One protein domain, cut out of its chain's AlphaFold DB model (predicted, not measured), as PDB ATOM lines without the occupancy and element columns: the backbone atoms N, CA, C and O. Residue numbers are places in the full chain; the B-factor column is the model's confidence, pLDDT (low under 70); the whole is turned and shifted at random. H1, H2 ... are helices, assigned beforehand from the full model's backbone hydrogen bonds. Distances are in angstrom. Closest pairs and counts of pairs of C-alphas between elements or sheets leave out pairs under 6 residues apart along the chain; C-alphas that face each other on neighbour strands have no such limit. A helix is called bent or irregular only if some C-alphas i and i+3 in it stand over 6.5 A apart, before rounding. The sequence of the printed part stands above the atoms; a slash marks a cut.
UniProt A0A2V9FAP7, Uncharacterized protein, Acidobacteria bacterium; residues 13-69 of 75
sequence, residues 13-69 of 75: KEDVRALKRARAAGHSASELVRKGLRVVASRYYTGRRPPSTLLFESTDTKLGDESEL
ATOM      1  N   LYS A  13      28.481  35.778  -5.382       95.50
ATOM      2  CA  LYS A  13      28.077  34.500  -4.774       95.50
ATOM      3  C   LYS A  13      27.805  34.631  -3.272       95.50
ATOM      4  O   LYS A  13      26.926  33.943  -2.757       95.50
ATOM      5  N   GLU A  14      28.553  35.486  -2.580       94.88
ATOM      6  CA  GLU A  14      28.408  35.733  -1.142       94.88
ATOM      7  C   GLU A  14      27.088  36.440  -0.822       94.88
ATOM      8  O   GLU A  14      26.330  35.955   0.019       94.88
ATOM      9  N   ASP A  15      26.737  37.473  -1.588       91.94
ATOM     10  CA  ASP A  15      25.473  38.204  -1.442       91.94
ATOM     11  C   ASP A  15      24.267  37.291  -1.689       91.94
ATOM     12  O   ASP A  15      23.288  37.304  -0.943       91.94
ATOM     13  N   VAL A  16      24.355  36.406  -2.690       93.88
ATOM     14  CA  VAL A  16      23.310  35.404  -2.952       93.88
ATOM     15  C   VAL A  16      23.137  34.461  -1.757       93.88
ATOM     16  O   VAL A  16      22.007  34.094  -1.422       93.88
ATOM     17  N   ARG A  17      24.226  34.058  -1.087       95.56
ATOM     18  CA  ARG A  17      24.141  33.233   0.132       95.56
ATOM     19  C   ARG A  17      23.499  34.008   1.281       95.56
ATOM     20  O   ARG A  17      22.657  33.438   1.973       95.56
ATOM     21  N   ALA A  18      23.848  35.280   1.461       94.25
ATOM     22  CA  ALA A  18      23.238  36.138   2.474       94.25
ATOM     23  C   ALA A  18      21.724  36.296   2.240       94.25
ATOM     24  O   ALA A  18      20.933  36.053   3.152       94.25
ATOM     25  N   LEU A  19      21.300  36.568   1.002       92.19
ATOM     26  CA  LEU A  19      19.881  36.670   0.640       92.19
ATOM     27  C   LEU A  19      19.123  35.351   0.836       92.19
ATOM     28  O   LEU A  19      17.968  35.364   1.259       92.19
ATOM     29  N   LYS A  20      19.760  34.201   0.576       94.31
ATOM     30  CA  LYS A  20      19.168  32.885   0.879       94.31
ATOM     31  C   LYS A  20      18.927  32.700   2.379       94.31
ATOM     32  O   LYS A  20      17.863  32.213   2.751       94.31
ATOM     33  N   ARG A  21      19.873  33.110   3.233       94.25
ATOM     34  CA  ARG A  21      19.701  33.073   4.697       94.25
ATOM     35  C   ARG A  21      18.593  34.018   5.153       94.25
ATOM     36  O   ARG A  21      17.746  33.612   5.936       94.25
ATOM     37  N   ALA A  22      18.547  35.231   4.607       91.69
ATOM     38  CA  ALA A  22      17.486  36.186   4.913       91.69
ATOM     39  C   ALA A  22      16.100  35.649   4.517       91.69
ATOM     40  O   ALA A  22      15.144  35.783   5.276       91.69
ATOM     41  N   ARG A  23      16.006  34.956   3.376       91.00
ATOM     42  CA  ARG A  23      14.778  34.268   2.961       91.00
ATOM     43  C   ARG A  23      14.379  33.146   3.915       91.00
ATOM     44  O   ARG A  23      13.197  33.007   4.202       91.00
ATOM     45  N   ALA A  24      15.341  32.370   4.413       93.56
ATOM     46  CA  ALA A  24      15.080  31.347   5.428       93.56
ATOM     47  C   ALA A  24      14.576  31.951   6.752       93.56
ATOM     48  O   ALA A  24      13.788  31.317   7.443       93.56
ATOM     49  N   ALA A  25      14.966  33.190   7.062       92.25
ATOM     50  CA  ALA A  25      14.453  33.965   8.192       92.25
ATOM     51  C   ALA A  25      13.104  34.668   7.913       92.25
ATOM     52  O   ALA A  25      12.630  35.435   8.743       92.25
ATOM     53  N   GLY A  26      12.475  34.429   6.754       91.94
ATOM     54  CA  GLY A  26      11.170  34.999   6.403       91.94
ATOM     55  C   GLY A  26      11.220  36.357   5.696       91.94
ATOM     56  O   GLY A  26      10.172  36.924   5.396       91.94
ATOM     57  N   HIS A  27      12.405  36.879   5.369       90.56
ATOM     58  CA  HIS A  27      12.529  38.159   4.672       90.56
ATOM     59  C   HIS A  27      12.470  38.015   3.145       90.56
ATOM     60  O   HIS A  27      13.005  37.078   2.544       90.56
ATOM     61  N   SER A  28      11.876  39.005   2.477       89.69
ATOM     62  CA  SER A  28      11.870  39.083   1.017       89.69
ATOM     63  C   SER A  28      13.213  39.590   0.489       89.69
ATOM     64  O   SER A  28      13.581  40.746   0.690       89.69
ATOM     65  N   ALA A  29      13.932  38.747  -0.255       88.38
ATOM     66  CA  ALA A  29      15.201  39.130  -0.877       88.38
ATOM     67  C   ALA A  29      15.060  40.369  -1.784       88.38
ATOM     68  O   ALA A  29      15.891  41.271  -1.737       88.38
ATOM     69  N   SER A  30      13.982  40.450  -2.570       86.88
ATOM     70  CA  SER A  30      13.719  41.597  -3.449       86.88
ATOM     71  C   SER A  30      13.429  42.880  -2.671       86.88
ATOM     72  O   SER A  30      13.737  43.971  -3.142       86.88
ATOM     73  N   GLU A  31      12.822  42.767  -1.492       87.44
ATOM     74  CA  GLU A  31      12.595  43.913  -0.616       87.44
ATOM     75  C   GLU A  31      13.904  44.412  -0.006       87.44
ATOM     76  O   GLU A  31      14.167  45.609  -0.063       87.44
ATOM     77  N   LEU A  32      14.762  43.505   0.470       89.19
ATOM     78  CA  LEU A  32      16.087  43.846   0.996       89.19
ATOM     79  C   LEU A  32      16.961  44.534  -0.058       89.19
ATOM     80  O   LEU A  32      17.567  45.566   0.222       89.19
ATOM     81  N   VAL A  33      16.969  44.015  -1.291       89.00
ATOM     82  CA  VAL A  33      17.692  44.641  -2.410       89.00
ATOM     83  C   VAL A  33      17.144  46.038  -2.704       89.00
ATOM     84  O   VAL A  33      17.923  46.976  -2.856       89.00
ATOM     85  N   ARG A  34      15.816  46.219  -2.744       86.62
ATOM     86  CA  ARG A  34      15.212  47.550  -2.944       86.62
ATOM     87  C   ARG A  34      15.535  48.518  -1.806       86.62
ATOM     88  O   ARG A  34      15.765  49.690  -2.090       86.62
ATOM     89  N   LYS A  35      15.556  48.048  -0.556       85.56
ATOM     90  CA  LYS A  35      15.920  48.847   0.624       85.56
ATOM     91  C   LYS A  35      17.355  49.353   0.514       85.56
ATOM     92  O   LYS A  35      17.565  50.561   0.520       85.56
ATOM     93  N   GLY A  36      18.315  48.452   0.292       85.19
ATOM     94  CA  GLY A  36      19.720  48.826   0.094       85.19
ATOM     95  C   GLY A  36      19.919  49.769  -1.096       85.19
ATOM     96  O   GLY A  36      20.598  50.785  -0.971       85.19
ATOM     97  N   LEU A  37      19.253  49.491  -2.225       86.56
ATOM     98  CA  LEU A  37      19.290  50.363  -3.400       86.56
ATOM     99  C   LEU A  37      18.784  51.773  -3.079       86.56
ATOM    100  O   LEU A  37      19.425  52.733  -3.482       86.56
ATOM    101  N   ARG A  38      17.660  51.916  -2.363       81.81
ATOM    102  CA  ARG A  38      17.100  53.232  -2.009       81.81
ATOM    103  C   ARG A  38      18.024  54.039  -1.104       81.81
ATOM    104  O   ARG A  38      18.146  55.240  -1.317       81.81
ATOM    105  N   VAL A  39      18.691  53.390  -0.147       79.75
ATOM    106  CA  VAL A  39      19.666  54.058   0.727       79.75
ATOM    107  C   VAL A  39      20.796  54.664  -0.100       79.75
ATOM    108  O   VAL A  39      21.105  55.834   0.070       79.75
ATOM    109  N   VAL A  40      21.366  53.919  -1.050       79.56
ATOM    110  CA  VAL A  40      22.461  54.431  -1.895       79.56
ATOM    111  C   VAL A  40      21.960  55.428  -2.949       79.56
ATOM    112  O   VAL A  40      22.600  56.447  -3.190       79.56
ATOM    113  N   ALA A  41      20.805  55.158  -3.566       81.75
ATOM    114  CA  ALA A  41      20.224  55.983  -4.626       81.75
ATOM    115  C   ALA A  41      19.699  57.338  -4.130       81.75
ATOM    116  O   ALA A  41      19.484  58.235  -4.940       81.75
ATOM    117  N   SER A  42      19.501  57.486  -2.820       79.50
ATOM    118  CA  SER A  42      18.990  58.706  -2.193       79.50
ATOM    119  C   SER A  42      19.758  59.970  -2.583       79.50
ATOM    120  O   SER A  42      19.135  60.983  -2.879       79.50
ATOM    121  N   ARG A  43      21.085  59.860  -2.704       79.25
ATOM    122  CA  ARG A  43      22.020  60.913  -3.146       79.25
ATOM    123  C   ARG A  43      21.785  61.422  -4.565       79.25
ATOM    124  O   ARG A  43      22.316  62.453  -4.947       79.25
ATOM    125  N   TYR A  44      21.054  60.660  -5.369       80.69
ATOM    126  CA  TYR A  44      20.846  60.941  -6.786       80.69
ATOM    127  C   TYR A  44      19.402  61.351  -7.088       80.69
ATOM    128  O   TYR A  44      19.062  61.590  -8.249       80.69
ATOM    129  N   TYR A  45      18.531  61.427  -6.076       78.56
ATOM    130  CA  TYR A  45      17.196  61.987  -6.250       78.56
ATOM    131  C   TYR A  45      17.271  63.510  -6.184       78.56
ATOM    132  O   TYR A  45      17.433  64.090  -5.118       78.56
ATOM    133  N   THR A  46      17.121  64.168  -7.329       75.62
ATOM    134  CA  THR A  46      17.077  65.630  -7.411       75.62
ATOM    135  C   THR A  46      15.637  66.139  -7.329       75.62
ATOM    136  O   THR A  46      14.718  65.589  -7.941       75.62
ATOM    137  N   GLY A  47      15.417  67.196  -6.541       70.19
ATOM    138  CA  GLY A  47      14.150  67.937  -6.493       70.19
ATOM    139  C   GLY A  47      12.950  67.210  -5.865       70.19
ATOM    140  O   GLY A  47      11.835  67.729  -5.932       70.19
ATOM    141  N   ARG A  48      13.130  66.022  -5.268       66.12
ATOM    142  CA  ARG A  48      12.086  65.296  -4.519       66.12
ATOM    143  C   ARG A  48      12.675  64.503  -3.357       66.12
ATOM    144  O   ARG A  48      13.745  63.919  -3.491       66.12
ATOM    145  N   ARG A  49      11.912  64.400  -2.258       66.19
ATOM    146  CA  ARG A  49      12.233  63.514  -1.127       66.19
ATOM    147  C   ARG A  49      12.424  62.074  -1.640       66.19
ATOM    148  O   ARG A  49      11.548  61.591  -2.370       66.19
ATOM    149  N   PRO A  50      13.515  61.382  -1.256       65.50
ATOM    150  CA  PRO A  50      13.725  59.980  -1.588       65.50
ATOM    151  C   PRO A  50      12.501  59.124  -1.231       65.50
ATOM    152  O   PRO A  50      11.871  59.359  -0.195       65.50
ATOM    153  N   PRO A  51      12.139  58.115  -2.044       69.44
ATOM    154  CA  PRO A  51      11.106  57.168  -1.660       69.44
ATOM    155  C   PRO A  51      11.494  56.478  -0.346       69.44
ATOM    156  O   PRO A  51      12.583  55.912  -0.262       69.44
ATOM    157  N   SER A  52      10.586  56.485   0.638       66.75
ATOM    158  CA  SER A  52      10.755  55.802   1.933       66.75
ATOM    159  C   SER A  52      11.256  54.372   1.736       66.75
ATOM    160  O   SER A  52      10.753  53.648   0.873       66.75
ATOM    161  N   THR A  53      12.272  53.951   2.485       65.19
ATOM    162  CA  THR A  53      12.800  52.582   2.406       65.19
ATOM    163  C   THR A  53      11.968  51.602   3.238       65.19
ATOM    164  O   THR A  53      12.022  50.408   2.954       65.19
ATOM    165  N   LEU A  54      11.150  52.080   4.190       64.38
ATOM    166  CA  LEU A  54      10.439  51.270   5.191       64.38
ATOM    167  C   LEU A  54      11.408  50.357   5.967       64.38
ATOM    168  O   LEU A  54      11.088  49.210   6.295       64.38
ATOM    169  N   LEU A  55      12.649  50.815   6.181       59.56
ATOM    170  CA  LEU A  55      13.610  50.121   7.047       59.56
ATOM    171  C   LEU A  55      13.160  50.174   8.509       59.56
ATOM    172  O   LEU A  55      13.368  49.211   9.242       59.56
ATOM    173  N   PHE A  56      12.482  51.257   8.882       48.94
ATOM    174  CA  PHE A  56      11.877  51.453  10.188       48.94
ATOM    175  C   PHE A  56      10.460  52.000   9.972       48.94
ATOM    176  O   PHE A  56      10.291  53.048   9.356       48.94
ATOM    177  N   GLU A  57       9.436  51.295  10.454       42.84
ATOM    178  CA  GLU A  57       8.149  51.919  10.779       42.84
ATOM    179  C   GLU A  57       8.264  52.370  12.234       42.84
ATOM    180  O   GLU A  57       8.149  51.567  13.162       42.84
ATOM    181  N   SER A  58       8.606  53.642  12.440       38.97
ATOM    182  CA  SER A  58       8.723  54.190  13.789       38.97
ATOM    183  C   SER A  58       7.330  54.291  14.413       38.97
ATOM    184  O   SER A  58       6.528  55.150  14.056       38.97
ATOM    185  N   THR A  59       7.027  53.371  15.328       45.28
ATOM    186  CA  THR A  59       5.916  53.493  16.289       45.28
ATOM    187  C   THR A  59       6.385  54.087  17.621       45.28
ATOM    188  O   THR A  59       5.564  54.368  18.490       45.28
ATOM    189  N   ASP A  60       7.694  54.310  17.775       38.38
ATOM    190  CA  ASP A  60       8.336  54.765  19.002       38.38
ATOM    191  C   ASP A  60       9.308  55.906  18.681       38.38
ATOM    192  O   ASP A  60      10.274  55.730  17.939       38.38
ATOM    193  N   THR A  61       9.072  57.074  19.282       47.97
ATOM    194  CA  THR A  61       9.856  58.317  19.135       47.97
ATOM    195  C   THR A  61      11.367  58.179  19.368       47.97
ATOM    196  O   THR A  61      12.111  59.110  19.070       47.97
ATOM    197  N   LYS A  62      11.843  57.046  19.904       48.03
ATOM    198  CA  LYS A  62      13.273  56.756  20.104       48.03
ATOM    199  C   LYS A  62      13.983  56.175  18.878       48.03
ATOM    200  O   LYS A  62      15.208  56.242  18.816       48.03
ATOM    201  N   LEU A  63      13.247  55.606  17.923       45.69
ATOM    202  CA  LEU A  63      13.771  55.253  16.604       45.69
ATOM    203  C   LEU A  63      13.462  56.441  15.691       45.69
ATOM    204  O   LEU A  63      12.308  56.638  15.309       45.69
ATOM    205  N   GLY A  64      14.480  57.270  15.440       51.47
ATOM    206  CA  GLY A  64      14.370  58.509  14.665       51.47
ATOM    207  C   GLY A  64      13.663  58.324  13.320       51.47
ATOM    208  O   GLY A  64      13.601  57.222  12.770       51.47
ATOM    209  N   ASP A  65      13.084  59.413  12.811       56.66
ATOM    210  CA  ASP A  65      12.388  59.411  11.523       56.66
ATOM    211  C   ASP A  65      13.353  58.947  10.423       56.66
ATOM    212  O   ASP A  65      14.502  59.371  10.352       56.66
ATOM    213  N   GLU A  66      12.878  58.078   9.536       62.38
ATOM    214  CA  GLU A  66      13.623  57.641   8.358       62.38
ATOM    215  C   GLU A  66      14.120  58.825   7.502       62.38
ATOM    216  O   GLU A  66      15.116  58.697   6.791       62.38
ATOM    217  N   SER A  67      13.468  59.992   7.592       61.44
ATOM    218  CA  SER A  67      13.965  61.254   7.029       61.44
ATOM    219  C   SER A  67      15.385  61.615   7.476       61.44
ATOM    220  O   SER A  67      16.117  62.224   6.698       61.44
ATOM    221  N   GLU A  68      15.813  61.198   8.668       63.59
ATOM    222  CA  GLU A  68      17.148  61.472   9.202       63.59
ATOM    223  C   GLU A  68      18.258  60.729   8.450       63.59
ATOM    224  O   GLU A  68      19.361  61.254   8.345       63.59
ATOM    225  N   LEU A  69      17.969  59.581   7.819       62.69
ATOM    226  CA  LEU A  69      18.931  58.885   6.945       62.69
ATOM    227  C   LEU A  69      19.298  59.693   5.693       62.69
ATOM    228  O   LEU A  69      20.273  59.374   5.014       62.69
TER     229      LEU A  69
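AT A GLANCE: This is residues 13 to 69 of the 75 residues of an uncharacterized protein of Acidobacteria bacterium (UniProt A0A2V9FAP7). What would one see first in this model? Two helices, H1 and the longer H2, meet at a corner as an open V, and from the far end of H2 a long loop, residues 45 to 65, folds back and leads to the one-turn helix H3 near H2. Residues 43 to 48 stick out at the bend between H2 and that loop. What is it made of, and how large is it? The printed part has 57 residues with three named helices, in the order H1, H2, H3, and no named strand; its class is all helix. It is loose, with a radius of gyration of the C-alphas of 13.6 A, and flat, spanning 35 by 29 by 13 A.

HOW THE PARTS SIT: How do the first two helices stand? H1, residues 13 to 24, and H2, residues 29 to 44, touch only at the corner by their tight link of 4 residues; the closest C-alphas, of Leu 19 and Ala 29, are 5.5 A apart. They run opposite ways at a steep tilt of 59 degrees. Where is the last helix? H3, residues 66 to 69, is close to H2 but not clearly touching, with the closest C-alphas, of Val 39 and Leu 69, 7.9 A apart. H1 and H3 are apart. What do the backbone N and O atoms show? In H1 every O i to N i+4 pair is within hydrogen-bond range, in H2 10 of 12 are, and H3 is too short for such a pair.

IN THESE COORDINATES: Where does the first helix begin, and how long is it? H1 begins with C-alpha 13 at (28.077, 34.500, -4.774) and measures 16.8 A from first to last C-alpha. How does the longest helix run? H2 measures 23.3 A from C-alpha 29 at (15.201, 39.130, -0.877) to C-alpha 44, and has a kink of 30 degrees near residue 38. It is irregular, but only just: C-alphas 40 and 43 are 6.6 A apart. Where does the last helix end? H3 measures 5.6 A and ends with C-alpha 69 at (18.931, 58.885, 6.945).

THE WHOLE: How far does the printed part reach? The two C-alphas farthest apart, those of Ala 24 and Gly 47, are 38.5 A apart. Is it unbroken, and which link is long? The printed part has no cut, and the link from H2 to H3, with 21 residues, is long. Where is confidence low? The mean pLDDT of the printed part is 75.4, and residues 48 to 69 are under 70.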